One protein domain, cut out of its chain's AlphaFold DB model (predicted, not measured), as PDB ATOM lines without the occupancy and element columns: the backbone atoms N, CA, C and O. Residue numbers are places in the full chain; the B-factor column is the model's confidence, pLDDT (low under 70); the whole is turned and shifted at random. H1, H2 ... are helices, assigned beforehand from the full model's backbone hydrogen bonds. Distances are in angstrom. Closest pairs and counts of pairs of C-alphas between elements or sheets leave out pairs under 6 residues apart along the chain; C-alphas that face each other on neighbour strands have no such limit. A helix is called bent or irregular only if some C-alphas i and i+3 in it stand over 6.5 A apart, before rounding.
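What this domain is: This is residues 222 to 269 and 305 to 447 of the 674 residues of the protein "Hypothetical protein" of Micromonas pusilla (UniProt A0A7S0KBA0). Look for a long rod of helices: H1 and H3 run side by side in opposite ways along most of its length, and H4 followed by H5 runs beside them, H4 in one half of the rod and H5 in the other. The hairpin of H6 and H7 packs on H4 in the half where H1 begins, so that half is the thicker one, while at the other end H1 kinks and its residues 264 to 269 stick out. The printed part has 191 residues with seven named helices, H1 to H7 in order along the chain, and no named strand; the class is all helix, and H1, H3, H4, H5, H6 and H7 make a bundle, helices set side by side, with mostly aligned packing. The whole is loose, with a radius of gyration of the C-alphas of 20.5 A, and it spans 67 by 31 by 25 A.

Where its parts are: Find C-alpha 222 at (11.589, -33.652, 53.340); from there H1, residues 222 to 269, runs 69.1 A to C-alpha 269 at (33.437, -23.868, -11.446). It has a kink of 47 degrees near residue 257, and it is irregular, with C-alphas 222 and 225 7.4 A apart. Beyond the cut you meet H2, residues 305 to 308, and then H3, residues 312 to 345, 50.7 A long and only just irregular, with C-alphas 339 and 342 6.6 A apart. Next come H4, residues 349 to 370, 31.1 A long, and H5, residues 373 to 386, 20.3 A long. H6, residues 404 to 418, is 20.8 A long and only just irregular, with C-alphas 410 and 413 7.0 A apart. Last is H7, residues 429 to 445, 24.4 A long, which ends at C-alpha 445, (17.575, -39.542, 22.449).

How they stand to each other: Start with H1. Its residues 224 to 246 alone touch H4, the same way at a shallow tilt of 14 degrees; the closest C-alphas, of Glu 239 and Ala 365, are 3.8 A apart. H1 touches H3 opposite ways at a shallow tilt of 34 degrees, only just short of steep, closest at the C-alphas of Ser 235 and Val 333, 6.1 A. Farther along, residues 246 to 263 of H1 alone touch H5, closest at the C-alphas of Ala 249 and Pro 375, 5.8 A. Residues 258 to 262 of H1 alone touch H2, where the C-alphas of Leu 259 and Ala 307 are 5.2 A apart. H3 and H4 form a helical hairpin at a shallow tilt of 22 degrees, closest at the C-alphas of Leu 344 and Arg 352, 4.8 A. H4 and H5 meet only through their link. H4 touches H7 the same way at a shallow tilt of 10 degrees, closest at the C-alphas of Leu 353 and Pro 431, 4.4 A. H6 and H7 form a second helical hairpin, with the C-alphas of Ser 418 and Ser 435 closest at 6.3 A. Among the pairs that stay apart are H1 and H7, and H5 and H7. In H4 and H7 every O i to N i+4 pair is within hydrogen-bond range; in H1 it is 41 of 44, in H3 26 of 30, in H5 9 of 10 and in H6 9 of 11, and H2 is too short for such a pair.

The domain as a whole: The two C-alphas farthest apart are those of Arg 222 and Val 269, 69.1 A. Residues 270 to 304 are not printed, and C-alphas 269 and 305 are 17.4 A apart across this cut. Look at residues 387 to 403 for the long link, from H5 to H6, with no named element. The mean pLDDT of the printed part is 88.1, and it is under 70 at residue 222 and at residues 393 to 399.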
ATOM      1  N   ARG A 222      13.049 -33.852  53.250       67.88
ATOM      2  CA  ARG A 222      11.589 -33.652  53.340       67.88
ATOM      3  C   ARG A 222      11.015 -32.824  52.185       67.88
ATOM      4  O   ARG A 222       9.866 -33.037  51.809       67.88
ATOM      5  N   HIS A 223      11.819 -31.935  51.599       76.81
ATOM      6  CA  HIS A 223      11.411 -31.012  50.533       76.81
ATOM      7  C   HIS A 223      12.027 -31.369  49.168       76.81
ATOM      8  O   HIS A 223      11.733 -30.715  48.167       76.81
ATOM      9  N   ALA A 224      12.811 -32.455  49.093       79.44
ATOM     10  CA  ALA A 224      13.457 -32.914  47.861       79.44
ATOM     11  C   ALA A 224      12.448 -33.202  46.735       79.44
ATOM     12  O   ALA A 224      12.732 -32.909  45.578       79.44
ATOM     13  N   GLY A 225      11.250 -33.706  47.059       80.31
ATOM     14  CA  GLY A 225      10.177 -33.906  46.077       80.31
ATOM     15  C   GLY A 225       9.689 -32.596  45.441       80.31
ATOM     16  O   GLY A 225       9.586 -32.511  44.220       80.31
ATOM     17  N   THR A 226       9.450 -31.553  46.243       84.75
ATOM     18  CA  THR A 226       9.038 -30.228  45.742       84.75
ATOM     19  C   THR A 226      10.157 -29.561  44.946       84.75
ATOM     20  O   THR A 226       9.889 -28.962  43.907       84.75
ATOM     21  N   PHE A 227      11.411 -29.700  45.391       87.75
ATOM     22  CA  PHE A 227      12.572 -29.184  44.668       87.75
ATOM     23  C   PHE A 227      12.740 -29.846  43.300       87.75
ATOM     24  O   PHE A 227      12.805 -29.151  42.291       87.75
ATOM     25  N   LEU A 228      12.735 -31.184  43.252       89.00
ATOM     26  CA  LEU A 228      12.781 -31.946  42.003       89.00
ATOM     27  C   LEU A 228      11.602 -31.579  41.093       89.00
ATOM     28  O   LEU A 228      11.807 -31.375  39.904       89.00
ATOM     29  N   GLY A 229      10.406 -31.365  41.650       90.06
ATOM     30  CA  GLY A 229       9.280 -30.783  40.920       90.06
ATOM     31  C   GLY A 229       9.636 -29.455  40.237       90.06
ATOM     32  O   GLY A 229       9.448 -29.332  39.035       90.06
ATOM     33  N   CYS A 230      10.225 -28.493  40.956       91.88
ATOM     34  CA  CYS A 230      10.672 -27.219  40.366       91.88
ATOM     35  C   CYS A 230      11.713 -27.425  39.250       91.88
ATOM     36  O   CYS A 230      11.628 -26.781  38.206       91.88
ATOM     37  N   LEU A 231      12.680 -28.331  39.445       92.75
ATOM     38  CA  LEU A 231      13.702 -28.639  38.437       92.75
ATOM     39  C   LEU A 231      13.122 -29.308  37.183       92.75
ATOM     40  O   LEU A 231      13.624 -29.076  36.081       92.75
ATOM     41  N   ARG A 232      12.070 -30.122  37.334       93.94
ATOM     42  CA  ARG A 232      11.357 -30.736  36.210       93.94
ATOM     43  C   ARG A 232      10.736 -29.656  35.331       93.94
ATOM     44  O   ARG A 232      11.014 -29.636  34.141       93.94
ATOM     45  N   GLU A 233      10.028 -28.693  35.923       93.44
ATOM     46  CA  GLU A 233       9.435 -27.573  35.176       93.44
ATOM     47  C   GLU A 233      10.497 -26.691  34.487       93.44
ATOM     48  O   GLU A 233      10.284 -26.235  33.365       93.44
ATOM     49  N   VAL A 234      11.674 -26.490  35.103       94.56
ATOM     50  CA  VAL A 234      12.826 -25.834  34.440       94.56
ATOM     51  C   VAL A 234      13.297 -26.638  33.224       94.56
ATOM     52  O   VAL A 234      13.580 -26.062  32.172       94.56
ATOM     53  N   SER A 235      13.362 -27.965  33.344       95.56
ATOM     54  CA  SER A 235      13.803 -28.861  32.270       95.56
ATOM     55  C   SER A 235      12.792 -28.917  31.121       95.56
ATOM     56  O   SER A 235      13.177 -28.751  29.968       95.56
ATOM     57  N   ASP A 236      11.500 -29.058  31.426       93.94
ATOM     58  CA  ASP A 236      10.410 -29.094  30.442       93.94
ATOM     59  C   ASP A 236      10.278 -27.763  29.685       93.94
ATOM     60  O   ASP A 236      10.119 -27.745  28.459       93.94
ATOM     61  N   ALA A 237      10.405 -26.633  30.392       93.12
ATOM     62  CA  ALA A 237      10.451 -25.311  29.777       93.12
ATOM     63  C   ALA A 237      11.696 -25.133  28.894       93.12
ATOM     64  O   ALA A 237      11.603 -24.553  27.811       93.12
ATOM     65  N   THR A 238      12.841 -25.686  29.307       94.56
ATOM     66  CA  THR A 238      14.062 -25.664  28.492       94.56
ATOM     67  C   THR A 238      13.941 -26.550  27.251       94.56
ATOM     68  O   THR A 238      14.349 -26.122  26.175       94.56
ATOM     69  N   GLU A 239      13.323 -27.737  27.330       94.62
ATOM     70  CA  GLU A 239      13.053 -28.563  26.140       94.62
ATOM     71  C   GLU A 239      12.075 -27.860  25.183       94.62
ATOM     72  O   GLU A 239      12.228 -27.941  23.964       94.62
ATOM     73  N   ALA A 240      11.074 -27.142  25.704       91.81
ATOM     74  CA  ALA A 240      10.169 -26.346  24.877       91.81
ATOM     75  C   ALA A 240      10.903 -25.204  24.150       91.81
ATOM     76  O   ALA A 240      10.759 -25.080  22.933       91.81
ATOM     77  N   GLU A 241      11.717 -24.420  24.861       91.50
ATOM     78  CA  GLU A 241      12.497 -23.317  24.289       91.50
ATOM     79  C   GLU A 241      13.531 -23.824  23.268       91.50
ATOM     80  O   GLU A 241      13.581 -23.320  22.145       91.50
ATOM     81  N   ALA A 242      14.283 -24.881  23.595       93.12
ATOM     82  CA  ALA A 242      15.280 -25.482  22.706       93.12
ATOM     83  C   ALA A 242      14.672 -25.999  21.389       93.12
ATOM     84  O   ALA A 242      15.271 -25.842  20.327       93.12
ATOM     85  N   ARG A 243      13.439 -26.532  21.403       93.06
ATOM     86  CA  ARG A 243      12.727 -26.867  20.154       93.06
ATOM     87  C   ARG A 243      12.395 -25.628  19.315       93.06
ATOM     88  O   ARG A 243      12.482 -25.698  18.092       93.06
ATOM     89  N   THR A 244      12.050 -24.492  19.932       90.62
ATOM     90  CA  THR A 244      11.825 -23.244  19.174       90.62
ATOM     91  C   THR A 244      13.122 -22.655  18.619       90.62
ATOM     92  O   THR A 244      13.110 -22.122  17.507       90.62
ATOM     93  N   LEU A 245      14.248 -22.817  19.327       91.12
ATOM     94  CA  LEU A 245      15.582 -22.523  18.799       91.12
ATOM     95  C   LEU A 245      15.915 -23.404  17.595       91.12
ATOM     96  O   LEU A 245      16.303 -22.868  16.564       91.12
ATOM     97  N   LEU A 246      15.681 -24.718  17.673       94.00
ATOM     98  CA  LEU A 246      15.903 -25.643  16.558       94.00
ATOM     99  C   LEU A 246      15.075 -25.262  15.321       94.00
ATOM    100  O   LEU A 246      15.580 -25.260  14.200       94.00
ATOM    101  N   GLU A 247      13.806 -24.886  15.502       93.25
ATOM    102  CA  GLU A 247      12.986 -24.347  14.414       93.25
ATOM    103  C   GLU A 247      13.556 -23.051  13.817       93.25
ATOM    104  O   GLU A 247      13.446 -22.837  12.609       93.25
ATOM    105  N   ALA A 248      14.119 -22.161  14.640       90.75
ATOM    106  CA  ALA A 248      14.727 -20.912  14.186       90.75
ATOM    107  C   ALA A 248      16.071 -21.145  13.473       90.75
ATOM    108  O   ALA A 248      16.327 -20.506  12.455       90.75
ATOM    109  N   ALA A 249      16.884 -22.088  13.956       92.38
ATOM    110  CA  ALA A 249      18.149 -22.496  13.353       92.38
ATOM    111  C   ALA A 249      17.930 -23.131  11.970       92.38
ATOM    112  O   ALA A 249      18.563 -22.724  11.001       92.38
ATOM    113  N   ASN A 250      16.959 -24.044  11.836       93.88
ATOM    114  CA  ASN A 250      16.600 -24.623  10.536       93.88
ATOM    115  C   ASN A 250      16.104 -23.553   9.544       93.88
ATOM    116  O   ASN A 250      16.565 -23.507   8.408       93.88
ATOM    117  N   LYS A 251      15.258 -22.610   9.988       92.88
ATOM    118  CA  LYS A 251      14.849 -21.459   9.157       92.88
ATOM    119  C   LYS A 251      16.034 -20.562   8.777       92.88
ATOM    120  O   LYS A 251      16.017 -19.969   7.704       92.88
ATOM    121  N   ALA A 252      17.055 -20.444   9.629       90.44
ATOM    122  CA  ALA A 252      18.273 -19.710   9.297       90.44
ATOM    123  C   ALA A 252      19.083 -20.427   8.203       90.44
ATOM    124  O   ALA A 252      19.538 -19.749   7.286       90.44
ATOM    125  N   VAL A 253      19.180 -21.765   8.240       92.06
ATOM    126  CA  VAL A 253      19.766 -22.585   7.158       92.06
ATOM    127  C   VAL A 253      19.035 -22.363   5.828       92.06
ATOM    128  O   VAL A 253      19.679 -22.204   4.795       92.06
ATOM    129  N   ASP A 254      17.703 -22.269   5.835       90.75
ATOM    130  CA  ASP A 254      16.938 -21.966   4.616       90.75
ATOM    131  C   ASP A 254      17.183 -20.533   4.102       90.75
ATOM    132  O   ASP A 254      17.257 -20.314   2.894       90.75
ATOM    133  N   VAL A 255      17.365 -19.556   5.000       89.19
ATOM    134  CA  VAL A 255      17.683 -18.160   4.637       89.19
ATOM    135  C   VAL A 255      19.080 -18.023   4.023       89.19
ATOM    136  O   VAL A 255      19.248 -17.230   3.098       89.19
ATOM    137  N   ILE A 256      20.072 -18.789   4.490       89.31
ATOM    138  CA  ILE A 256      21.427 -18.786   3.909       89.31
ATOM    139  C   ILE A 256      21.581 -19.715   2.700       89.31
ATOM    140  O   ILE A 256      22.654 -19.723   2.102       89.31
ATOM    141  N   ARG A 257      20.547 -20.475   2.306       88.94
ATOM    142  CA  ARG A 257      20.613 -21.392   1.154       88.94
ATOM    143  C   ARG A 257      21.219 -20.737  -0.100       88.94
ATOM    144  O   ARG A 257      22.146 -21.325  -0.638       88.94
ATOM    145  N   PRO A 258      20.847 -19.501  -0.509       87.06
ATOM    146  CA  PRO A 258      21.456 -18.866  -1.681       87.06
ATOM    147  C   PRO A 258      22.963 -18.595  -1.547       87.06
ATOM    148  O   PRO A 258      23.659 -18.564  -2.556       87.06
ATOM    149  N   LEU A 259      23.465 -18.395  -0.321       84.25
ATOM    150  CA  LEU A 259      24.897 -18.246  -0.044       84.25
ATOM    151  C   LEU A 259      25.619 -19.595  -0.151       84.25
ATOM    152  O   LEU A 259      26.709 -19.660  -0.705       84.25
ATOM    153  N   HIS A 260      25.001 -20.667   0.350       85.75
ATOM    154  CA  HIS A 260      25.531 -22.027   0.249       85.75
ATOM    155  C   HIS A 260      25.594 -22.500  -1.209       85.75
ATOM    156  O   HIS A 260      26.645 -22.948  -1.658       85.75
ATOM    157  N   ASP A 261      24.501 -22.335  -1.961       85.25
ATOM    158  CA  ASP A 261      24.425 -22.703  -3.378       85.25
ATOM    159  C   ASP A 261      25.488 -21.949  -4.207       85.25
ATOM    160  O   ASP A 261      26.095 -22.520  -5.109       85.25
ATOM    161  N   LEU A 262      25.754 -20.674  -3.879       81.81
ATOM    162  CA  LEU A 262      26.806 -19.880  -4.522       81.81
ATOM    163  C   LEU A 262      28.214 -20.413  -4.205       81.81
ATOM    164  O   LEU A 262      29.061 -20.442  -5.095       81.81
ATOM    165  N   ILE A 263      28.476 -20.855  -2.969       82.56
ATOM    166  CA  ILE A 263      29.755 -21.487  -2.602       82.56
ATOM    167  C   ILE A 263      29.938 -22.798  -3.376       82.56
ATOM    168  O   ILE A 263      31.007 -23.011  -3.942       82.56
ATOM    169  N   GLU A 264      28.910 -23.647  -3.461       83.25
ATOM    170  CA  GLU A 264      28.970 -24.887  -4.252       83.25
ATOM    171  C   GLU A 264      29.174 -24.605  -5.749       83.25
ATOM    172  O   GLU A 264      29.959 -25.293  -6.400       83.25
ATOM    173  N   GLU A 265      28.538 -23.567  -6.302       79.25
ATOM    174  CA  GLU A 265      28.765 -23.145  -7.687       79.25
ATOM    175  C   GLU A 265      30.206 -22.659  -7.912       79.25
ATOM    176  O   GLU A 265      30.833 -23.055  -8.894       79.25
ATOM    177  N   MET A 266      30.763 -21.868  -6.987       74.31
ATOM    178  CA  MET A 266      32.166 -21.434  -7.027       74.31
ATOM    179  C   MET A 266      33.142 -22.615  -6.932       74.31
ATOM    180  O   MET A 266      34.126 -22.659  -7.671       74.31
ATOM    181  N   GLU A 267      32.879 -23.581  -6.048       81.31
ATOM    182  CA  GLU A 267      33.705 -24.783  -5.880       81.31
ATOM    183  C   GLU A 267      33.623 -25.701  -7.115       81.31
ATOM    184  O   GLU A 267      34.658 -26.191  -7.572       81.31
ATOM    185  N   ARG A 268      32.437 -25.850  -7.725       80.31
ATOM    186  CA  ARG A 268      32.235 -26.588  -8.983       80.31
ATOM    187  C   ARG A 268      32.944 -25.923 -10.162       80.31
ATOM    188  O   ARG A 268      33.670 -26.596 -10.882       80.31
ATOM    189  N   VAL A 269      32.779 -24.611 -10.353       73.44
ATOM    190  CA  VAL A 269      33.437 -23.868 -11.446       73.44
ATOM    191  C   VAL A 269      34.958 -23.951 -11.319       73.44
ATOM    192  O   VAL A 269      35.629 -24.164 -12.329       73.44
ATOM    193  N   ASP A 305      22.716 -12.728  -7.432       74.19
ATOM    194  CA  ASP A 305      21.672 -11.733  -7.132       74.19
ATOM    195  C   ASP A 305      20.839 -12.111  -5.897       74.19
ATOM    196  O   ASP A 305      20.452 -11.252  -5.101       74.19
ATOM    197  N   ARG A 306      20.602 -13.412  -5.687       75.75
ATOM    198  CA  ARG A 306      19.918 -13.915  -4.488       75.75
ATOM    199  C   ARG A 306      20.805 -13.780  -3.250       75.75
ATOM    200  O   ARG A 306      20.316 -13.310  -2.227       75.75
ATOM    201  N   ALA A 307      22.091 -14.110  -3.349       76.94
ATOM    202  CA  ALA A 307      23.082 -13.917  -2.293       76.94
ATOM    203  C   ALA A 307      23.192 -12.443  -1.862       76.94
ATOM    204  O   ALA A 307      23.133 -12.147  -0.670       76.94
ATOM    205  N   LYS A 308      23.238 -11.507  -2.822       78.00
ATOM    206  CA  LYS A 308      23.269 -10.049  -2.586       78.00
ATOM    207  C   LYS A 308      22.039  -9.519  -1.825       78.00
ATOM    208  O   LYS A 308      22.116  -8.451  -1.226       78.00
ATOM    209  N   SER A 309      20.918 -10.251  -1.815       80.94
ATOM    210  CA  SER A 309      19.702  -9.891  -1.061       80.94
ATOM    211  C   SER A 309      19.711 -10.315   0.418       80.94
ATOM    212  O   SER A 309      18.792  -9.969   1.165       80.94
ATOM    213  N   VAL A 310      20.727 -11.066   0.856       84.00
ATOM    214  CA  VAL A 310      20.823 -11.617   2.213       84.00
ATOM    215  C   VAL A 310      21.503 -10.621   3.164       84.00
ATOM    216  O   VAL A 310      22.634 -10.200   2.945       84.00
ATOM    217  N   ASP A 311      20.830 -10.275   4.266       86.56
ATOM    218  CA  ASP A 311      21.370  -9.408   5.328       86.56
ATOM    219  C   ASP A 311      22.338 -10.192   6.238       86.56
ATOM    220  O   ASP A 311      21.956 -10.772   7.260       86.56
ATOM    221  N   ILE A 312      23.605 -10.247   5.821       83.94
ATOM    222  CA  ILE A 312      24.676 -10.978   6.511       83.94
ATOM    223  C   ILE A 312      24.930 -10.436   7.936       83.94
ATOM    224  O   ILE A 312      24.965 -11.255   8.861       83.94
ATOM    225  N   PRO A 313      25.027  -9.111   8.187       86.19
ATOM    226  CA  PRO A 313      25.137  -8.574   9.546       86.19
ATOM    227  C   PRO A 313      23.998  -9.013  10.477       86.19
ATOM    228  O   PRO A 313      24.263  -9.444  11.603       86.19
ATOM    229  N   ALA A 314      22.738  -8.976  10.023       87.12
ATOM    230  CA  ALA A 314      21.611  -9.436  10.836       87.12
ATOM    231  C   ALA A 314      21.680 -10.943  11.137       87.12
ATOM    232  O   ALA A 314      21.363 -11.365  12.254       87.12
ATOM    233  N   ILE A 315      22.133 -11.758  10.179       87.56
ATOM    234  CA  ILE A 315      22.322 -13.204  10.371       87.56
ATOM    235  C   ILE A 315      23.417 -13.489  11.398       87.56
ATOM    236  O   ILE A 315      23.187 -14.306  12.288       87.56
ATOM    237  N   ILE A 316      24.559 -12.795  11.341       86.06
ATOM    238  CA  ILE A 316      25.649 -12.953  12.319       86.06
ATOM    239  C   ILE A 316      25.166 -12.585  13.728       86.06
ATOM    240  O   ILE A 316      25.434 -13.321  14.682       86.06
ATOM    241  N   VAL A 317      24.422 -11.482  13.880       87.12
ATOM    242  CA  VAL A 317      23.867 -11.060  15.179       87.12
ATOM    243  C   VAL A 317      22.874 -12.088  15.725       87.12
ATOM    244  O   VAL A 317      22.956 -12.454  16.899       87.12
ATOM    245  N   GLU A 318      21.954 -12.587  14.898       88.38
ATOM    246  CA  GLU A 318      20.931 -13.531  15.356       88.38
ATOM    247  C   GLU A 318      21.491 -14.946  15.585       88.38
ATOM    248  O   GLU A 318      21.095 -15.603  16.544       88.38
ATOM    249  N   TRP A 319      22.472 -15.394  14.794       89.38
ATOM    250  CA  TRP A 319      23.243 -16.619  15.053       89.38
ATOM    251  C   TRP A 319      23.958 -16.552  16.410       89.38
ATOM    252  O   TRP A 319      23.761 -17.427  17.254       89.38
ATOM    253  N   ASN A 320      24.687 -15.461  16.687       87.00
ATOM    254  CA  ASN A 320      25.346 -15.245  17.983       87.00
ATOM    255  C   ASN A 320      24.351 -15.300  19.156       87.00
ATOM    256  O   ASN A 320      24.670 -15.838  20.216       87.00
ATOM    257  N   ARG A 321      23.143 -14.743  18.988       87.62
ATOM    258  CA  ARG A 321      22.083 -14.798  20.008       87.62
ATOM    259  C   ARG A 321      21.603 -16.229  20.251       87.62
ATOM    260  O   ARG A 321      21.539 -16.638  21.408       87.62
ATOM    261  N   ARG A 322      21.300 -16.992  19.192       89.44
ATOM    262  CA  ARG A 322      20.806 -18.377  19.309       89.44
ATOM    263  C   ARG A 322      21.847 -19.306  19.935       89.44
ATOM    264  O   ARG A 322      21.519 -19.968  20.916       89.44
ATOM    265  N   VAL A 323      23.102 -19.266  19.480       88.50
ATOM    266  CA  VAL A 323      24.198 -20.096  20.023       88.50
ATOM    267  C   VAL A 323      24.463 -19.798  21.506       88.50
ATOM    268  O   VAL A 323      24.626 -20.716  22.310       88.50
ATOM    269  N   ARG A 324      24.447 -18.522  21.922       87.31
ATOM    270  CA  ARG A 324      24.593 -18.158  23.346       87.31
ATOM    271  C   ARG A 324      23.402 -18.611  24.193       87.31
ATOM    272  O   ARG A 324      23.603 -19.016  25.338       87.31
ATOM    273  N   HIS A 325      22.186 -18.572  23.644       88.12
ATOM    274  CA  HIS A 325      20.975 -19.051  24.319       88.12
ATOM    275  C   HIS A 325      20.999 -20.581  24.475       88.12
ATOM    276  O   HIS A 325      20.893 -21.064  25.597       88.12
ATOM    277  N   GLU A 326      21.283 -21.341  23.408       91.00
ATOM    278  CA  GLU A 326      21.515 -22.803  23.440       91.00
ATOM    279  C   GLU A 326      22.579 -23.184  24.484       91.00
ATOM    280  O   GLU A 326      22.388 -24.086  25.304       91.00
ATOM    281  N   SER A 327      23.697 -22.459  24.501       90.00
ATOM    282  CA  SER A 327      24.790 -22.653  25.453       90.00
ATOM    283  C   SER A 327      24.385 -22.375  26.907       90.00
ATOM    284  O   SER A 327      24.802 -23.097  27.813       90.00
ATOM    285  N   SER A 328      23.571 -21.346  27.158       89.00
ATOM    286  CA  SER A 328      23.054 -21.034  28.499       89.00
ATOM    287  C   SER A 328      22.049 -22.086  28.978       89.00
ATOM    288  O   SER A 328      22.163 -22.587  30.098       89.00
ATOM    289  N   LEU A 329      21.113 -22.467  28.104       92.12
ATOM    290  CA  LEU A 329      20.084 -23.469  28.372       92.12
ATOM    291  C   LEU A 329      20.693 -24.850  28.635       92.12
ATOM    292  O   LEU A 329      20.430 -25.445  29.677       92.12
ATOM    293  N   SER A 330      21.558 -25.343  27.745       93.25
ATOM    294  CA  SER A 330      22.177 -26.670  27.884       93.25
ATOM    295  C   SER A 330      23.000 -26.816  29.169       93.25
ATOM    296  O   SER A 330      22.932 -27.862  29.812       93.25
ATOM    297  N   ARG A 331      23.710 -25.764  29.607       91.06
ATOM    298  CA  ARG A 331      24.442 -25.750  30.889       91.06
ATOM    299  C   ARG A 331      23.526 -25.730  32.115       91.06
ATOM    300  O   ARG A 331      23.821 -26.421  33.090       91.06
ATOM    301  N   LEU A 332      22.404 -25.007  32.060       91.75
ATOM    302  CA  LEU A 332      21.390 -25.026  33.121       91.75
ATOM    303  C   LEU A 332      20.865 -26.452  33.352       91.75
ATOM    304  O   LEU A 332      20.894 -26.937  34.485       91.75
ATOM    305  N   VAL A 333      20.435 -27.153  32.294       94.38
ATOM    306  CA  VAL A 333      19.870 -28.507  32.457       94.38
ATOM    307  C   VAL A 333      20.927 -29.583  32.706       94.38
ATOM    308  O   VAL A 333      20.628 -30.587  33.346       94.38
ATOM    309  N   ASP A 334      22.175 -29.371  32.289       93.81
ATOM    310  CA  ASP A 334      23.292 -30.249  32.651       93.81
ATOM    311  C   ASP A 334      23.569 -30.262  34.163       93.81
ATOM    312  O   ASP A 334      23.759 -31.328  34.759       93.81
ATOM    313  N   GLY A 335      23.525 -29.089  34.807       90.94
ATOM    314  CA  GLY A 335      23.626 -28.977  36.262       90.94
ATOM    315  C   GLY A 335      22.475 -29.693  36.977       90.94
ATOM    316  O   GLY A 335      22.700 -30.416  37.953       90.94
ATOM    317  N   VAL A 336      21.250 -29.551  36.454       92.88
ATOM    318  CA  VAL A 336      20.057 -30.259  36.947       92.88
ATOM    319  C   VAL A 336      20.230 -31.776  36.834       92.88
ATOM    320  O   VAL A 336      20.104 -32.473  37.843       92.88
ATOM    321  N   LEU A 337      20.582 -32.288  35.649       94.31
ATOM    322  CA  LEU A 337      20.775 -33.720  35.403       94.31
ATOM    323  C   LEU A 337      21.873 -34.306  36.299       94.31
ATOM    324  O   LEU A 337      21.653 -35.324  36.955       94.31
ATOM    325  N   SER A 338      23.029 -33.641  36.374       91.06
ATOM    326  CA  SER A 338      24.177 -34.085  37.178       91.06
ATOM    327  C   SER A 338      23.847 -34.169  38.674       91.06
ATOM    328  O   SER A 338      24.346 -35.043  39.381       91.06
ATOM    329  N   SER A 339      22.966 -33.292  39.162       88.00
ATOM    330  CA  SER A 339      22.539 -33.263  40.565       88.00
ATOM    331  C   SER A 339      21.421 -34.266  40.872       88.00
ATOM    332  O   SER A 339      21.387 -34.839  41.967       88.00
ATOM    333  N   ALA A 340      20.513 -34.480  39.915       90.50
ATOM    334  CA  ALA A 340      19.371 -35.382  40.039       90.50
ATOM    335  C   ALA A 340      19.748 -36.859  39.841       90.50
ATOM    336  O   ALA A 340      19.203 -37.713  40.539       90.50
ATOM    337  N   ALA A 341      20.703 -37.176  38.959       92.94
ATOM    338  CA  ALA A 341      21.056 -38.559  38.633       92.94
ATOM    339  C   ALA A 341      21.425 -39.412  39.869       92.94
ATOM    340  O   ALA A 341      20.829 -40.477  40.029       92.94
ATOM    341  N   PRO A 342      22.262 -38.957  40.828       89.75
ATOM    342  CA  PRO A 342      22.565 -39.745  42.028       89.75
ATOM    343  C   PRO A 342      21.378 -39.939  42.994       89.75
ATOM    344  O   PRO A 342      21.496 -40.690  43.957       89.75
ATOM    345  N   LEU A 343      20.242 -39.255  42.803       88.44
ATOM    346  CA  LEU A 343      19.034 -39.441  43.625       88.44
ATOM    347  C   LEU A 343      18.175 -40.631  43.164       88.44
ATOM    348  O   LEU A 343      17.311 -41.081  43.918       88.44
ATOM    349  N   LEU A 344      18.466 -41.202  41.988       90.25
ATOM    350  CA  LEU A 344      17.919 -42.485  41.524       90.25
ATOM    351  C   LEU A 344      18.266 -43.656  42.466       90.25
ATOM    352  O   LEU A 344      17.546 -44.653  42.516       90.25
ATOM    353  N   GLU A 345      19.338 -43.513  43.245       89.19
ATOM    354  CA  GLU A 345      19.815 -44.495  44.228       89.19
ATOM    355  C   GLU A 345      19.181 -44.323  45.621       89.19
ATOM    356  O   GLU A 345      19.438 -45.120  46.521       89.19
ATOM    357  N   SER A 346      18.343 -43.298  45.817       85.06
ATOM    358  CA  SER A 346      17.706 -43.014  47.108       85.06
ATOM    359  C   SER A 346      16.854 -44.187  47.604       85.06
ATOM    360  O   SER A 346      16.151 -44.841  46.836       85.06
ATOM    361  N   THR A 347      16.834 -44.433  48.912       83.06
ATOM    362  CA  THR A 347      15.906 -45.410  49.500       83.06
ATOM    363  C   THR A 347      14.452 -44.931  49.408       83.06
ATOM    364  O   THR A 347      13.554 -45.743  49.160       83.06
ATOM    365  N   ASP A 348      14.214 -43.615  49.504       83.94
ATOM    366  CA  ASP A 348      12.882 -43.006  49.425       83.94
ATOM    367  C   ASP A 348      12.273 -43.163  48.010       83.94
ATOM    368  O   ASP A 348      12.834 -42.650  47.031       83.94
ATOM    369  N   PRO A 349      11.115 -43.843  47.866       86.75
ATOM    370  CA  PRO A 349      10.453 -44.011  46.576       86.75
ATOM    371  C   PRO A 349       9.998 -42.696  45.933       86.75
ATOM    372  O   PRO A 349      10.021 -42.595  44.710       86.75
ATOM    373  N   ARG A 350       9.591 -41.687  46.715       87.44
ATOM    374  CA  ARG A 350       9.113 -40.396  46.191       87.44
ATOM    375  C   ARG A 350      10.258 -39.619  45.555       87.44
ATOM    376  O   ARG A 350      10.102 -39.077  44.465       87.44
ATOM    377  N   VAL A 351      11.419 -39.620  46.214       87.62
ATOM    378  CA  VAL A 351      12.642 -38.987  45.700       87.62
ATOM    379  C   VAL A 351      13.134 -39.707  44.445       87.62
ATOM    380  O   VAL A 351      13.442 -39.035  43.469       87.62
ATOM    381  N   ARG A 352      13.137 -41.049  44.419       89.69
ATOM    382  CA  ARG A 352      13.499 -41.817  43.211       89.69
ATOM    383  C   ARG A 352      12.582 -41.543  42.024       89.69
ATOM    384  O   ARG A 352      13.076 -41.337  40.921       89.69
ATOM    385  N   LEU A 353      11.267 -41.545  42.252       93.06
ATOM    386  CA  LEU A 353      10.264 -41.251  41.227       93.06
ATOM    387  C   LEU A 353      10.503 -39.860  40.621       93.06
ATOM    388  O   LEU A 353      10.704 -39.744  39.414       93.06
ATOM    389  N   ALA A 354      10.586 -38.831  41.467       92.00
ATOM    390  CA  ALA A 354      10.831 -37.464  41.021       92.00
ATOM    391  C   ALA A 354      12.212 -37.293  40.357       92.00
ATOM    392  O   ALA A 354      12.333 -36.559  39.381       92.00
ATOM    393  N   ALA A 355      13.251 -37.995  40.826       93.25
ATOM    394  CA  ALA A 355      14.572 -37.977  40.198       93.25
ATOM    395  C   ALA A 355      14.549 -38.604  38.796       93.25
ATOM    396  O   ALA A 355      15.159 -38.059  37.881       93.25
ATOM    397  N   ALA A 356      13.814 -39.703  38.595       96.56
ATOM    398  CA  ALA A 356      13.654 -40.318  37.280       96.56
ATOM    399  C   ALA A 356      12.886 -39.415  36.301       96.56
ATOM    400  O   ALA A 356      13.309 -39.269  35.153       96.56
ATOM    401  N   GLU A 357      11.822 -38.749  36.761       96.31
ATOM    402  CA  GLU A 357      11.098 -37.742  35.973       96.31
ATOM    403  C   GLU A 357      12.000 -36.556  35.585       96.31
ATOM    404  O   GLU A 357      12.095 -36.224  34.402       96.31
ATOM    405  N   VAL A 358      12.716 -35.961  36.549       95.88
ATOM    406  CA  VAL A 358      13.648 -34.844  36.301       95.88
ATOM    407  C   VAL A 358      14.749 -35.248  35.331       95.88
ATOM    408  O   VAL A 358      15.010 -34.510  34.384       95.88
ATOM    409  N   CYS A 359      15.376 -36.411  35.516       97.31
ATOM    410  CA  CYS A 359      16.400 -36.907  34.600       97.31
ATOM    411  C   CYS A 359      15.845 -37.123  33.182       97.31
ATOM    412  O   CYS A 359      16.541 -36.821  32.218       97.31
ATOM    413  N   SER A 360      14.598 -37.589  33.039       97.56
ATOM    414  CA  SER A 360      13.957 -37.821  31.735       97.56
ATOM    415  C   SER A 360      13.673 -36.511  30.989       97.56
ATOM    416  O   SER A 360      14.033 -36.373  29.814       97.56
ATOM    417  N   ALA A 361      13.112 -35.519  31.691       96.94
ATOM    418  CA  ALA A 361      12.900 -34.168  31.170       96.94
ATOM    419  C   ALA A 361      14.235 -33.480  30.830       96.94
ATOM    420  O   ALA A 361      14.411 -32.951  29.734       96.94
ATOM    421  N   SER A 362      15.219 -33.559  31.732       97.25
ATOM    422  CA  SER A 362      16.545 -32.949  31.547       97.25
ATOM    423  C   SER A 362      17.275 -33.518  30.337       97.25
ATOM    424  O   SER A 362      17.862 -32.778  29.550       97.25
ATOM    425  N   LEU A 363      17.218 -34.838  30.161       97.25
ATOM    426  CA  LEU A 363      17.844 -35.512  29.034       97.25
ATOM    427  C   LEU A 363      17.151 -35.163  27.705       97.25
ATOM    428  O   LEU A 363      17.825 -34.990  26.690       97.25
ATOM    429  N   GLY A 364      15.826 -34.993  27.721       96.75
ATOM    430  CA  GLY A 364      15.061 -34.455  26.594       96.75
ATOM    431  C   GLY A 364      15.480 -33.035  26.210       96.75
ATOM    432  O   GLY A 364      15.728 -32.758  25.037       96.75
ATOM    433  N   ALA A 365      15.632 -32.155  27.200       96.50
ATOM    434  CA  ALA A 365      16.079 -30.781  27.002       96.50
ATOM    435  C   ALA A 365      17.507 -30.695  26.440       96.50
ATOM    436  O   ALA A 365      17.745 -29.954  25.485       96.50
ATOM    437  N   ILE A 366      18.445 -31.492  26.970       96.81
ATOM    438  CA  ILE A 366      19.819 -31.576  26.450       96.81
ATOM    439  C   ILE A 366      19.811 -32.094  25.008       96.81
ATOM    440  O   ILE A 366      20.495 -31.523  24.167       96.81
ATOM    441  N   ALA A 367      19.004 -33.109  24.684       96.38
ATOM    442  CA  ALA A 367      18.887 -33.620  23.317       96.38
ATOM    443  C   ALA A 367      18.318 -32.579  22.334       96.38
ATOM    444  O   ALA A 367      18.775 -32.494  21.195       96.38
ATOM    445  N   ALA A 368      17.352 -31.762  22.769       95.44
ATOM    446  CA  ALA A 368      16.821 -30.660  21.969       95.44
ATOM    447  C   ALA A 368      17.853 -29.535  21.754       95.44
ATOM    448  O   ALA A 368      17.897 -28.959  20.669       95.44
ATOM    449  N   CYS A 369      18.709 -29.255  22.746       94.50
ATOM    450  CA  CYS A 369      19.837 -28.334  22.584       94.50
ATOM    451  C   CYS A 369      20.885 -28.908  21.616       94.50
ATOM    452  O   CYS A 369      21.214 -28.262  20.632       94.50
ATOM    453  N   ASP A 370      21.343 -30.148  21.826       94.44
ATOM    454  CA  ASP A 370      22.391 -30.802  21.020       94.44
ATOM    455  C   ASP A 370      22.005 -30.935  19.530       94.44
ATOM    456  O   ASP A 370      22.863 -30.927  18.642       94.44
ATOM    457  N   ALA A 371      20.699 -31.004  19.243       93.88
ATOM    458  CA  ALA A 371      20.145 -30.972  17.891       93.88
ATOM    459  C   ALA A 371      20.284 -29.602  17.189       93.88
ATOM    460  O   ALA A 371      20.311 -29.566  15.960       93.88
ATOM    461  N   CYS A 372      20.390 -28.491  17.929       92.56
ATOM    462  CA  CYS A 372      20.612 -27.149  17.370       92.56
ATOM    463  C   CYS A 372      22.041 -26.981  16.834       92.56
ATOM    464  O   CYS A 372      22.249 -26.294  15.834       92.56
ATOM    465  N   SER A 373      23.020 -27.676  17.423       90.25
ATOM    466  CA  SER A 373      24.426 -27.542  17.032       90.25
ATOM    467  C   SER A 373      24.692 -27.854  15.546       90.25
ATOM    468  O   SER A 373      25.586 -27.255  14.957       90.25
ATOM    469  N   ALA A 374      23.937 -28.763  14.912       90.75
ATOM    470  CA  ALA A 374      24.125 -29.113  13.496       90.75
ATOM    471  C   ALA A 374      23.730 -27.976  12.520       90.75
ATOM    472  O   ALA A 374      24.600 -27.536  11.763       90.75
ATOM    473  N   PRO A 375      22.486 -27.443  12.530       92.06
ATOM    474  CA  PRO A 375      22.128 -26.301  11.689       92.06
ATOM    475  C   PRO A 375      22.941 -25.040  12.021       92.06
ATOM    476  O   PRO A 375      23.336 -24.330  11.103       92.06
ATOM    477  N   GLU A 376      23.272 -24.775  13.292       91.50
ATOM    478  CA  GLU A 376      24.078 -23.592  13.642       91.50
ATOM    479  C   GLU A 376      25.544 -23.698  13.187       91.50
ATOM    480  O   GLU A 376      26.158 -22.673  12.879       91.50
ATOM    481  N   THR A 377      26.098 -24.916  13.081       90.12
ATOM    482  CA  THR A 377      27.414 -25.152  12.456       90.12
ATOM    483  C   THR A 377      27.348 -24.894  10.950       90.12
ATOM    484  O   THR A 377      28.194 -24.176  10.426       90.12
ATOM    485  N   ALA A 378      26.306 -25.371  10.256       90.00
ATOM    486  CA  ALA A 378      26.115 -25.091   8.829       90.00
ATOM    487  C   ALA A 378      25.976 -23.580   8.542       90.00
ATOM    488  O   ALA A 378      26.534 -23.079   7.563       90.00
ATOM    489  N   VAL A 379      25.291 -22.836   9.424       89.44
ATOM    490  CA  VAL A 379      25.222 -21.367   9.352       89.44
ATOM    491  C   VAL A 379      26.597 -20.731   9.553       89.44
ATOM    492  O   VAL A 379      27.004 -19.900   8.742       89.44
ATOM    493  N   TYR A 380      27.326 -21.140  10.593       88.62
ATOM    494  CA  TYR A 380      28.667 -20.632  10.883       88.62
ATOM    495  C   TYR A 380      29.642 -20.854   9.721       88.62
ATOM    496  O   TYR A 380      30.275 -19.899   9.274       88.62
ATOM    497  N   ASP A 381      29.732 -22.080   9.200       88.12
ATOM    498  CA  ASP A 381      30.679 -22.435   8.140       88.12
ATOM    499  C   ASP A 381      30.372 -21.700   6.828       88.12
ATOM    500  O   ASP A 381      31.288 -21.178   6.192       88.12
ATOM    501  N   THR A 382      29.091 -21.584   6.455       87.25
ATOM    502  CA  THR A 382      28.663 -20.852   5.248       87.25
ATOM    503  C   THR A 382      29.051 -19.375   5.330       87.25
ATOM    504  O   THR A 382      29.681 -18.842   4.416       87.25
ATOM    505  N   VAL A 383      28.723 -18.702   6.441       86.00
ATOM    506  CA  VAL A 383      29.020 -17.268   6.590       86.00
ATOM    507  C   VAL A 383      30.524 -17.032   6.742       86.00
ATOM    508  O   VAL A 383      31.049 -16.085   6.164       86.00
ATOM    509  N   LYS A 384      31.252 -17.909   7.442       86.00
ATOM    510  CA  LYS A 384      32.702 -17.780   7.639       86.00
ATOM    511  C   LYS A 384      33.513 -17.954   6.354       86.00
ATOM    512  O   LYS A 384      34.543 -17.296   6.227       86.00
ATOM    513  N   ARG A 385      33.078 -18.804   5.412       83.12
ATOM    514  CA  ARG A 385      33.734 -18.936   4.094       83.12
ATOM    515  C   ARG A 385      33.658 -17.639   3.282       83.12
ATOM    516  O   ARG A 385      34.628 -17.298   2.616       83.12
ATOM    517  N   LEU A 386      32.538 -16.917   3.361       75.81
ATOM    518  CA  LEU A 386      32.311 -15.673   2.613       75.81
ATOM    519  C   LEU A 386      32.826 -14.422   3.346       75.81
ATOM    520  O   LEU A 386      33.318 -13.497   2.709       75.81
ATOM    521  N   HIS A 387      32.744 -14.405   4.679       77.38
ATOM    522  CA  HIS A 387      33.097 -13.266   5.532       77.38
ATOM    523  C   HIS A 387      34.034 -13.674   6.692       77.38
ATOM    524  O   HIS A 387      33.629 -13.653   7.860       77.38
ATOM    525  N   PRO A 388      35.312 -14.019   6.421       76.38
ATOM    526  CA  PRO A 388      36.230 -14.536   7.443       76.38
ATOM    527  C   PRO A 388      36.545 -13.561   8.588       76.38
ATOM    528  O   PRO A 388      36.978 -13.995   9.655       76.38
ATOM    529  N   HIS A 389      36.364 -12.255   8.364       76.06
ATOM    530  CA  HIS A 389      36.692 -11.194   9.323       76.06
ATOM    531  C   HIS A 389      35.486 -10.679  10.125       76.06
ATOM    532  O   HIS A 389      35.685 -10.131  11.208       76.06
ATOM    533  N   ASP A 390      34.257 -10.880   9.637       73.62
ATOM    534  CA  ASP A 390      33.035 -10.370  10.280       73.62
ATOM    535  C   ASP A 390      32.424 -11.378  11.270       73.62
ATOM    536  O   ASP A 390      31.672 -11.007  12.176       73.62
ATOM    537  N   VAL A 391      32.749 -12.669  11.125       72.62
ATOM    538  CA  VAL A 391      32.294 -13.729  12.033       72.62
ATOM    539  C   VAL A 391      33.211 -13.797  13.264       72.62
ATOM    540  O   VAL A 391      34.416 -14.014  13.110       72.62
ATOM    541  N   PRO A 392      32.680 -13.686  14.499       72.31
ATOM    542  CA  PRO A 392      33.482 -13.844  15.709       72.31
ATOM    543  C   PRO A 392      34.225 -15.186  15.747       72.31
ATOM    544  O   PRO A 392      33.677 -16.232  15.385       72.31
ATOM    545  N   GLN A 393      35.469 -15.173  16.235       66.88
ATOM    546  CA  GLN A 393      36.191 -16.414  16.522       66.88
ATOM    547  C   GLN A 393      35.385 -17.267  17.509       66.88
ATOM    548  O   GLN A 393      34.738 -16.733  18.412       66.88
ATOM    549  N   THR A 394      35.407 -18.590  17.322       58.28
ATOM    550  CA  THR A 394      34.590 -19.518  18.113       58.28
ATOM    551  C   THR A 394      34.790 -19.306  19.605       58.28
ATOM    552  O   THR A 394      35.899 -19.458  20.116       58.28
ATOM    553  N   HIS A 395      33.666 -19.035  20.260       56.75
ATOM    554  CA  HIS A 395      33.412 -19.114  21.688       56.75
ATOM    555  C   HIS A 395      34.304 -20.123  22.440       56.75
ATOM    556  O   HIS A 395      34.490 -21.267  22.006       56.75
ATOM    557  N   GLY A 396      34.859 -19.677  23.574       55.66
ATOM    558  CA  GLY A 396      35.782 -20.472  24.393       55.66
ATOM    559  C   GLY A 396      35.112 -21.714  24.990       55.66
ATOM    560  O   GLY A 396      33.890 -21.839  24.963       55.66
ATOM    561  N   ASP A 397      35.884 -22.639  25.571       54.34
ATOM    562  CA  ASP A 397      35.338 -23.926  26.045       54.34
ATOM    563  C   ASP A 397      34.167 -23.776  27.038       54.34
ATOM    564  O   ASP A 397      33.216 -24.553  26.997       54.34
ATOM    565  N   ASN A 398      34.177 -22.718  27.860       56.31
ATOM    566  CA  ASN A 398      33.101 -22.377  28.801       56.31
ATOM    567  C   ASN A 398      31.792 -21.901  28.142       56.31
ATOM    568  O   ASN A 398      30.799 -21.705  28.841       56.31
ATOM    569  N   GLU A 399      31.780 -21.660  26.834       65.88
ATOM    570  CA  GLU A 399      30.645 -21.133  26.072       65.88
ATOM    571  C   GLU A 399      30.082 -22.150  25.064       65.88
ATOM    572  O   GLU A 399      29.102 -21.851  24.382       65.88
ATOM    573  N   ARG A 400      30.634 -23.366  24.984       79.62
ATOM    574  CA  ARG A 400      30.128 -24.425  24.094       79.62
ATOM    575  C   ARG A 400      28.882 -25.118  24.676       79.62
ATOM    576  O   ARG A 400      28.818 -25.311  25.892       79.62
ATOM    577  N   PRO A 401      27.900 -25.513  23.842       84.88
ATOM    578  CA  PRO A 401      26.725 -26.251  24.298       84.88
ATOM    579  C   PRO A 401      27.088 -27.665  24.776       84.88
ATOM    580  O   PRO A 401      28.050 -28.285  24.308       84.88
ATOM    581  N   VAL A 402      26.314 -28.189  25.729       90.75
ATOM    582  CA  VAL A 402      26.576 -29.506  26.332       90.75
ATOM    583  C   VAL A 402      26.121 -30.636  25.405       90.75
ATOM    584  O   VAL A 402      24.937 -30.772  25.114       90.75
ATOM    585  N   ARG A 403      27.065 -31.497  25.002       92.62
ATOM    586  CA  ARG A 403      26.807 -32.682  24.163       92.62
ATOM    587  C   ARG A 403      26.041 -33.769  24.924       92.62
ATOM    588  O   ARG A 403      26.367 -34.068  26.075       92.62
ATOM    589  N   LEU A 404      25.102 -34.440  24.256       95.31
ATOM    590  CA  LEU A 404      24.196 -35.418  24.868       95.31
ATOM    591  C   LEU A 404      24.879 -36.726  25.309       95.31
ATOM    592  O   LEU A 404      24.690 -37.186  26.438       95.31
ATOM    593  N   LEU A 405      25.661 -37.356  24.425       95.06
ATOM    594  CA  LEU A 405      26.163 -38.726  24.633       95.06
ATOM    595  C   LEU A 405      27.043 -38.904  25.894       95.06
ATOM    596  O   LEU A 405      26.853 -39.897  26.606       95.06
ATOM    597  N   PRO A 406      27.942 -37.962  26.260       95.44
ATOM    598  CA  PRO A 406      28.655 -38.016  27.539       95.44
ATOM    599  C   PRO A 406      27.726 -38.000  28.762       95.44
ATOM    600  O   PRO A 406      28.045 -38.612  29.779       95.44
ATOM    601  N   ARG A 407      26.558 -37.352  28.674       96.06
ATOM    602  CA  ARG A 407      25.595 -37.259  29.784       96.06
ATOM    603  C   ARG A 407      24.728 -38.505  29.907       96.06
ATOM    604  O   ARG A 407      24.516 -38.977  31.020       96.06
ATOM    605  N   VAL A 408      24.373 -39.138  28.784       96.00
ATOM    606  CA  VAL A 408      23.830 -40.511  28.778       96.00
ATOM    607  C   VAL A 408      24.815 -41.477  29.454       96.00
ATOM    608  O   VAL A 408      24.406 -42.300  30.271       96.00
ATOM    609  N   HIS A 409      26.120 -41.355  29.177       94.69
ATOM    610  CA  HIS A 409      27.146 -42.171  29.834       94.69
ATOM    611  C   HIS A 409      27.211 -41.930  31.352       94.69
ATOM    612  O   HIS A 409      27.268 -42.905  32.097       94.69
ATOM    613  N   GLN A 410      27.205 -40.670  31.804       94.50
ATOM    614  CA  GLN A 410      27.265 -40.302  33.230       94.50
ATOM    615  C   GLN A 410      26.012 -40.723  34.013       94.50
ATOM    616  O   GLN A 410      26.121 -41.161  35.154       94.50
ATOM    617  N   LEU A 411      24.829 -40.642  33.398       96.38
ATOM    618  CA  LEU A 411      23.561 -41.081  33.988       96.38
ATOM    619  C   LEU A 411      23.476 -42.611  34.148       96.38
ATOM    620  O   LEU A 411      22.822 -43.109  35.067       96.38
ATOM    621  N   TRP A 412      24.116 -43.361  33.244       96.00
ATOM    622  CA  TRP A 412      23.929 -44.807  33.098       96.00
ATOM    623  C   TRP A 412      24.120 -45.628  34.391       96.00
ATOM    624  O   TRP A 412      23.242 -46.443  34.678       96.00
ATOM    625  N   PRO A 413      25.175 -45.436  35.217       94.62
ATOM    626  CA  PRO A 413      25.360 -46.222  36.441       94.62
ATOM    627  C   PRO A 413      24.207 -46.040  37.438       94.62
ATOM    628  O   PRO A 413      23.666 -47.027  37.937       94.62
ATOM    629  N   HIS A 414      23.776 -44.794  37.654       95.06
ATOM    630  CA  HIS A 414      22.678 -44.450  38.559       95.06
ATOM    631  C   HIS A 414      21.335 -45.023  38.076       95.06
ATOM    632  O   HIS A 414      20.558 -45.576  38.859       95.06
ATOM    633  N   LEU A 415      21.091 -44.977  36.760       95.94
ATOM    634  CA  LEU A 415      19.939 -45.628  36.137       95.94
ATOM    635  C   LEU A 415      19.969 -47.151  36.359       95.94
ATOM    636  O   LEU A 415      18.966 -47.724  36.786       95.94
ATOM    637  N   MET A 416      21.114 -47.812  36.158       94.44
ATOM    638  CA  MET A 416      21.240 -49.255  36.405       94.44
ATOM    639  C   MET A 416      21.001 -49.622  37.877       94.44
ATOM    640  O   MET A 416      20.397 -50.662  38.148       94.44
ATOM    641  N   MET A 417      21.402 -48.773  38.834       89.88
ATOM    642  CA  MET A 417      21.088 -48.991  40.252       89.88
ATOM    643  C   MET A 417      19.576 -48.962  40.508       89.88
ATOM    644  O   MET A 417      19.049 -49.869  41.155       89.88
ATOM    645  N   SER A 418      18.863 -47.980  39.944       91.31
ATOM    646  CA  SER A 418      17.401 -47.851  40.090       91.31
ATOM    647  C   SER A 418      16.599 -48.993  39.448       91.31
ATOM    648  O   SER A 418      15.533 -49.358  39.945       91.31
ATOM    649  N   LEU A 419      17.145 -49.635  38.407       90.81
ATOM    650  CA  LEU A 419      16.555 -50.798  37.729       90.81
ATOM    651  C   LEU A 419      16.812 -52.136  38.456       90.81
ATOM    652  O   LEU A 419      16.718 -53.215  37.866       90.81
ATOM    653  N   GLY A 420      17.077 -52.081  39.762       76.38
ATOM    654  CA  GLY A 420      17.137 -53.254  40.629       76.38
ATOM    655  C   GLY A 420      18.481 -53.978  40.618       76.38
ATOM    656  O   GLY A 420      18.513 -55.198  40.797       76.38
ATOM    657  N   HIS A 421      19.594 -53.269  40.422       83.62
ATOM    658  CA  HIS A 421      20.924 -53.839  40.646       83.62
ATOM    659  C   HIS A 421      21.046 -54.479  42.048       83.62
ATOM    660  O   HIS A 421      20.322 -54.122  42.973       83.62
ATOM    661  N   ARG A 422      21.977 -55.426  42.248       74.88
ATOM    662  CA  ARG A 422      22.132 -56.144  43.537       74.88
ATOM    663  C   ARG A 422      22.452 -55.235  44.730       74.88
ATOM    664  O   ARG A 422      22.125 -55.602  45.850       74.88
ATOM    665  N   LEU A 423      23.109 -54.105  44.471       77.69
ATOM    666  CA  LEU A 423      23.438 -53.066  45.455       77.69
ATOM    667  C   LEU A 423      22.461 -51.874  45.404       77.69
ATOM    668  O   LEU A 423      22.655 -50.895  46.114       77.69
ATOM    669  N   GLY A 424      21.457 -51.933  44.524       78.50
ATOM    670  CA  GLY A 424      20.457 -50.885  44.355       78.50
ATOM    671  C   GLY A 424      19.314 -50.984  45.375       78.50
ATOM    672  O   GLY A 424      19.165 -52.006  46.051       78.50
ATOM    673  N   PRO A 425      18.486 -49.932  45.481       82.88
ATOM    674  CA  PRO A 425      17.345 -49.893  46.388       82.88
ATOM    675  C   PRO A 425      16.217 -50.842  45.950       82.88
ATOM    676  O   PRO A 425      16.099 -51.199  44.777       82.88
ATOM    677  N   ASP A 426      15.335 -51.207  46.888       84.88
ATOM    678  CA  ASP A 426      14.236 -52.145  46.625       84.88
ATOM    679  C   ASP A 426      13.335 -51.709  45.462       84.88
ATOM    680  O   ASP A 426      12.956 -50.537  45.328       84.88
ATOM    681  N   ILE A 427      12.956 -52.690  44.639       86.62
ATOM    682  CA  ILE A 427      12.096 -52.497  43.471       86.62
ATOM    683  C   ILE A 427      10.666 -52.229  43.948       86.62
ATOM    684  O   ILE A 427       9.973 -53.119  44.438       86.62
ATOM    685  N   LEU A 428      10.211 -50.993  43.757       89.00
ATOM    686  CA  LEU A 428       8.838 -50.566  44.011       89.00
ATOM    687  C   LEU A 428       8.178 -50.177  42.677       89.00
ATOM    688  O   LEU A 428       8.863 -49.577  41.846       89.00
ATOM    689  N   PRO A 429       6.885 -50.491  42.442       89.88
ATOM    690  CA  PRO A 429       6.285 -50.377  41.111       89.88
ATOM    691  C   PRO A 429       6.402 -48.998  40.448       89.88
ATOM    692  O   PRO A 429       6.870 -48.929  39.316       89.88
ATOM    693  N   GLU A 430       6.035 -47.907  41.129       93.00
ATOM    694  CA  GLU A 430       6.040 -46.571  40.505       93.00
ATOM    695  C   GLU A 430       7.454 -46.009  40.255       93.00
ATOM    696  O   GLU A 430       7.727 -45.627  39.116       93.00
ATOM    697  N   PRO A 431       8.406 -46.034  41.214       92.50
ATOM    698  CA  PRO A 431       9.781 -45.604  40.936       92.50
ATOM    699  C   PRO A 431      10.461 -46.449  39.850       92.50
ATOM    700  O   PRO A 431      11.223 -45.924  39.038       92.50
ATOM    701  N   PHE A 432      10.170 -47.753  39.795       94.06
ATOM    702  CA  PHE A 432      10.722 -48.643  38.775       94.06
ATOM    703  C   PHE A 432      10.132 -48.367  37.382       94.06
ATOM    704  O   PHE A 432      10.883 -48.335  36.412       94.06
ATOM    705  N   LYS A 433       8.823 -48.089  37.269       95.56
ATOM    706  CA  LYS A 433       8.205 -47.617  36.014       95.56
ATOM    707  C   LYS A 433       8.858 -46.330  35.510       95.56
ATOM    708  O   LYS A 433       9.199 -46.257  34.338       95.56
ATOM    709  N   ALA A 434       9.074 -45.343  36.380       96.38
ATOM    710  CA  ALA A 434       9.721 -44.092  35.986       96.38
ATOM    711  C   ALA A 434      11.189 -44.299  35.573       96.38
ATOM    712  O   ALA A 434      11.660 -43.684  34.621       96.38
ATOM    713  N   SER A 435      11.893 -45.230  36.222       97.06
ATOM    714  CA  SER A 435      13.250 -45.638  35.827       97.06
ATOM    715  C   SER A 435      13.266 -46.349  34.463       97.06
ATOM    716  O   SER A 435      14.172 -46.140  33.661       97.06
ATOM    717  N   LEU A 436      12.246 -47.155  34.150       97.56
ATOM    718  CA  LEU A 436      12.069 -47.748  32.820       97.56
ATOM    719  C   LEU A 436      11.706 -46.709  31.747       97.56
ATOM    720  O   LEU A 436      12.195 -46.803  30.624       97.56
ATOM    721  N   GLU A 437      10.895 -45.705  32.082       97.50
ATOM    722  CA  GLU A 437      10.593 -44.588  31.180       97.50
ATOM    723  C   GLU A 437      11.851 -43.750  30.903       97.50
ATOM    724  O   GLU A 437      12.108 -43.376  29.763       97.50
ATOM    725  N   LEU A 438      12.708 -43.549  31.910       97.88
ATOM    726  CA  LEU A 438      14.027 -42.940  31.737       97.88
ATOM    727  C   LEU A 438      14.945 -43.791  30.840       97.88
ATOM    728  O   LEU A 438      15.619 -43.245  29.970       97.88
ATOM    729  N   LEU A 439      14.943 -45.121  30.981       97.56
ATOM    730  CA  LEU A 439      15.675 -46.024  30.081       97.56
ATOM    731  C   LEU A 439      15.173 -45.931  28.631       97.56
ATOM    732  O   LEU A 439      15.984 -45.860  27.707       97.56
ATOM    733  N   ARG A 440      13.850 -45.885  28.429       97.00
ATOM    734  CA  ARG A 440      13.241 -45.632  27.116       97.00
ATOM    735  C   ARG A 440      13.684 -44.277  26.565       97.00
ATOM    736  O   ARG A 440      14.127 -44.209  25.422       97.00
ATOM    737  N   ARG A 441      13.630 -43.218  27.378       97.00
ATOM    738  CA  ARG A 441      14.055 -41.869  26.988       97.00
ATOM    739  C   ARG A 441      15.521 -41.846  26.563       97.00
ATOM    740  O   ARG A 441      15.816 -41.292  25.510       97.00
ATOM    741  N   CYS A 442      16.414 -42.505  27.308       96.75
ATOM    742  CA  CYS A 442      17.817 -42.697  26.923       96.75
ATOM    743  C   CYS A 442      17.947 -43.335  25.531       96.75
ATOM    744  O   CYS A 442      18.703 -42.825  24.708       96.75
ATOM    745  N   ALA A 443      17.190 -44.405  25.254       96.19
ATOM    746  CA  ALA A 443      17.201 -45.075  23.955       96.19
ATOM    747  C   ALA A 443      16.743 -44.151  22.812       96.19
ATOM    748  O   ALA A 443      17.377 -44.127  21.761       96.19
ATOM    749  N   GLU A 444      15.667 -43.384  23.021       95.31
ATOM    750  CA  GLU A 444      15.106 -42.461  22.022       95.31
ATOM    751  C   GLU A 444      16.035 -41.293  21.683       95.31
ATOM    752  O   GLU A 444      16.126 -40.911  20.516       95.31
ATOM    753  N   VAL A 445      16.709 -40.709  22.680       94.38
ATOM    754  CA  VAL A 445      17.575 -39.542  22.449       94.38
ATOM    755  C   VAL A 445      18.962 -39.924  21.936       94.38
ATOM    756  O   VAL A 445      19.556 -39.160  21.183       94.38
ATOM    757  N   SER A 446      19.494 -41.095  22.309       93.44
ATOM    758  CA  SER A 446      20.841 -41.526  21.909       93.44
ATOM    759  C   SER A 446      20.878 -42.298  20.582       93.44
ATOM    760  O   SER A 446      21.887 -42.942  20.291       93.44
ATOM    761  N   GLY A 447      19.775 -42.326  19.826       88.75
ATOM    762  CA  GLY A 447      19.654 -43.073  18.567       88.75
ATOM    763  C   GLY A 447      19.668 -44.601  18.716       88.75
ATOM    764  O   GLY A 447      19.957 -45.303  17.753       88.75
TER     765      GLY A 447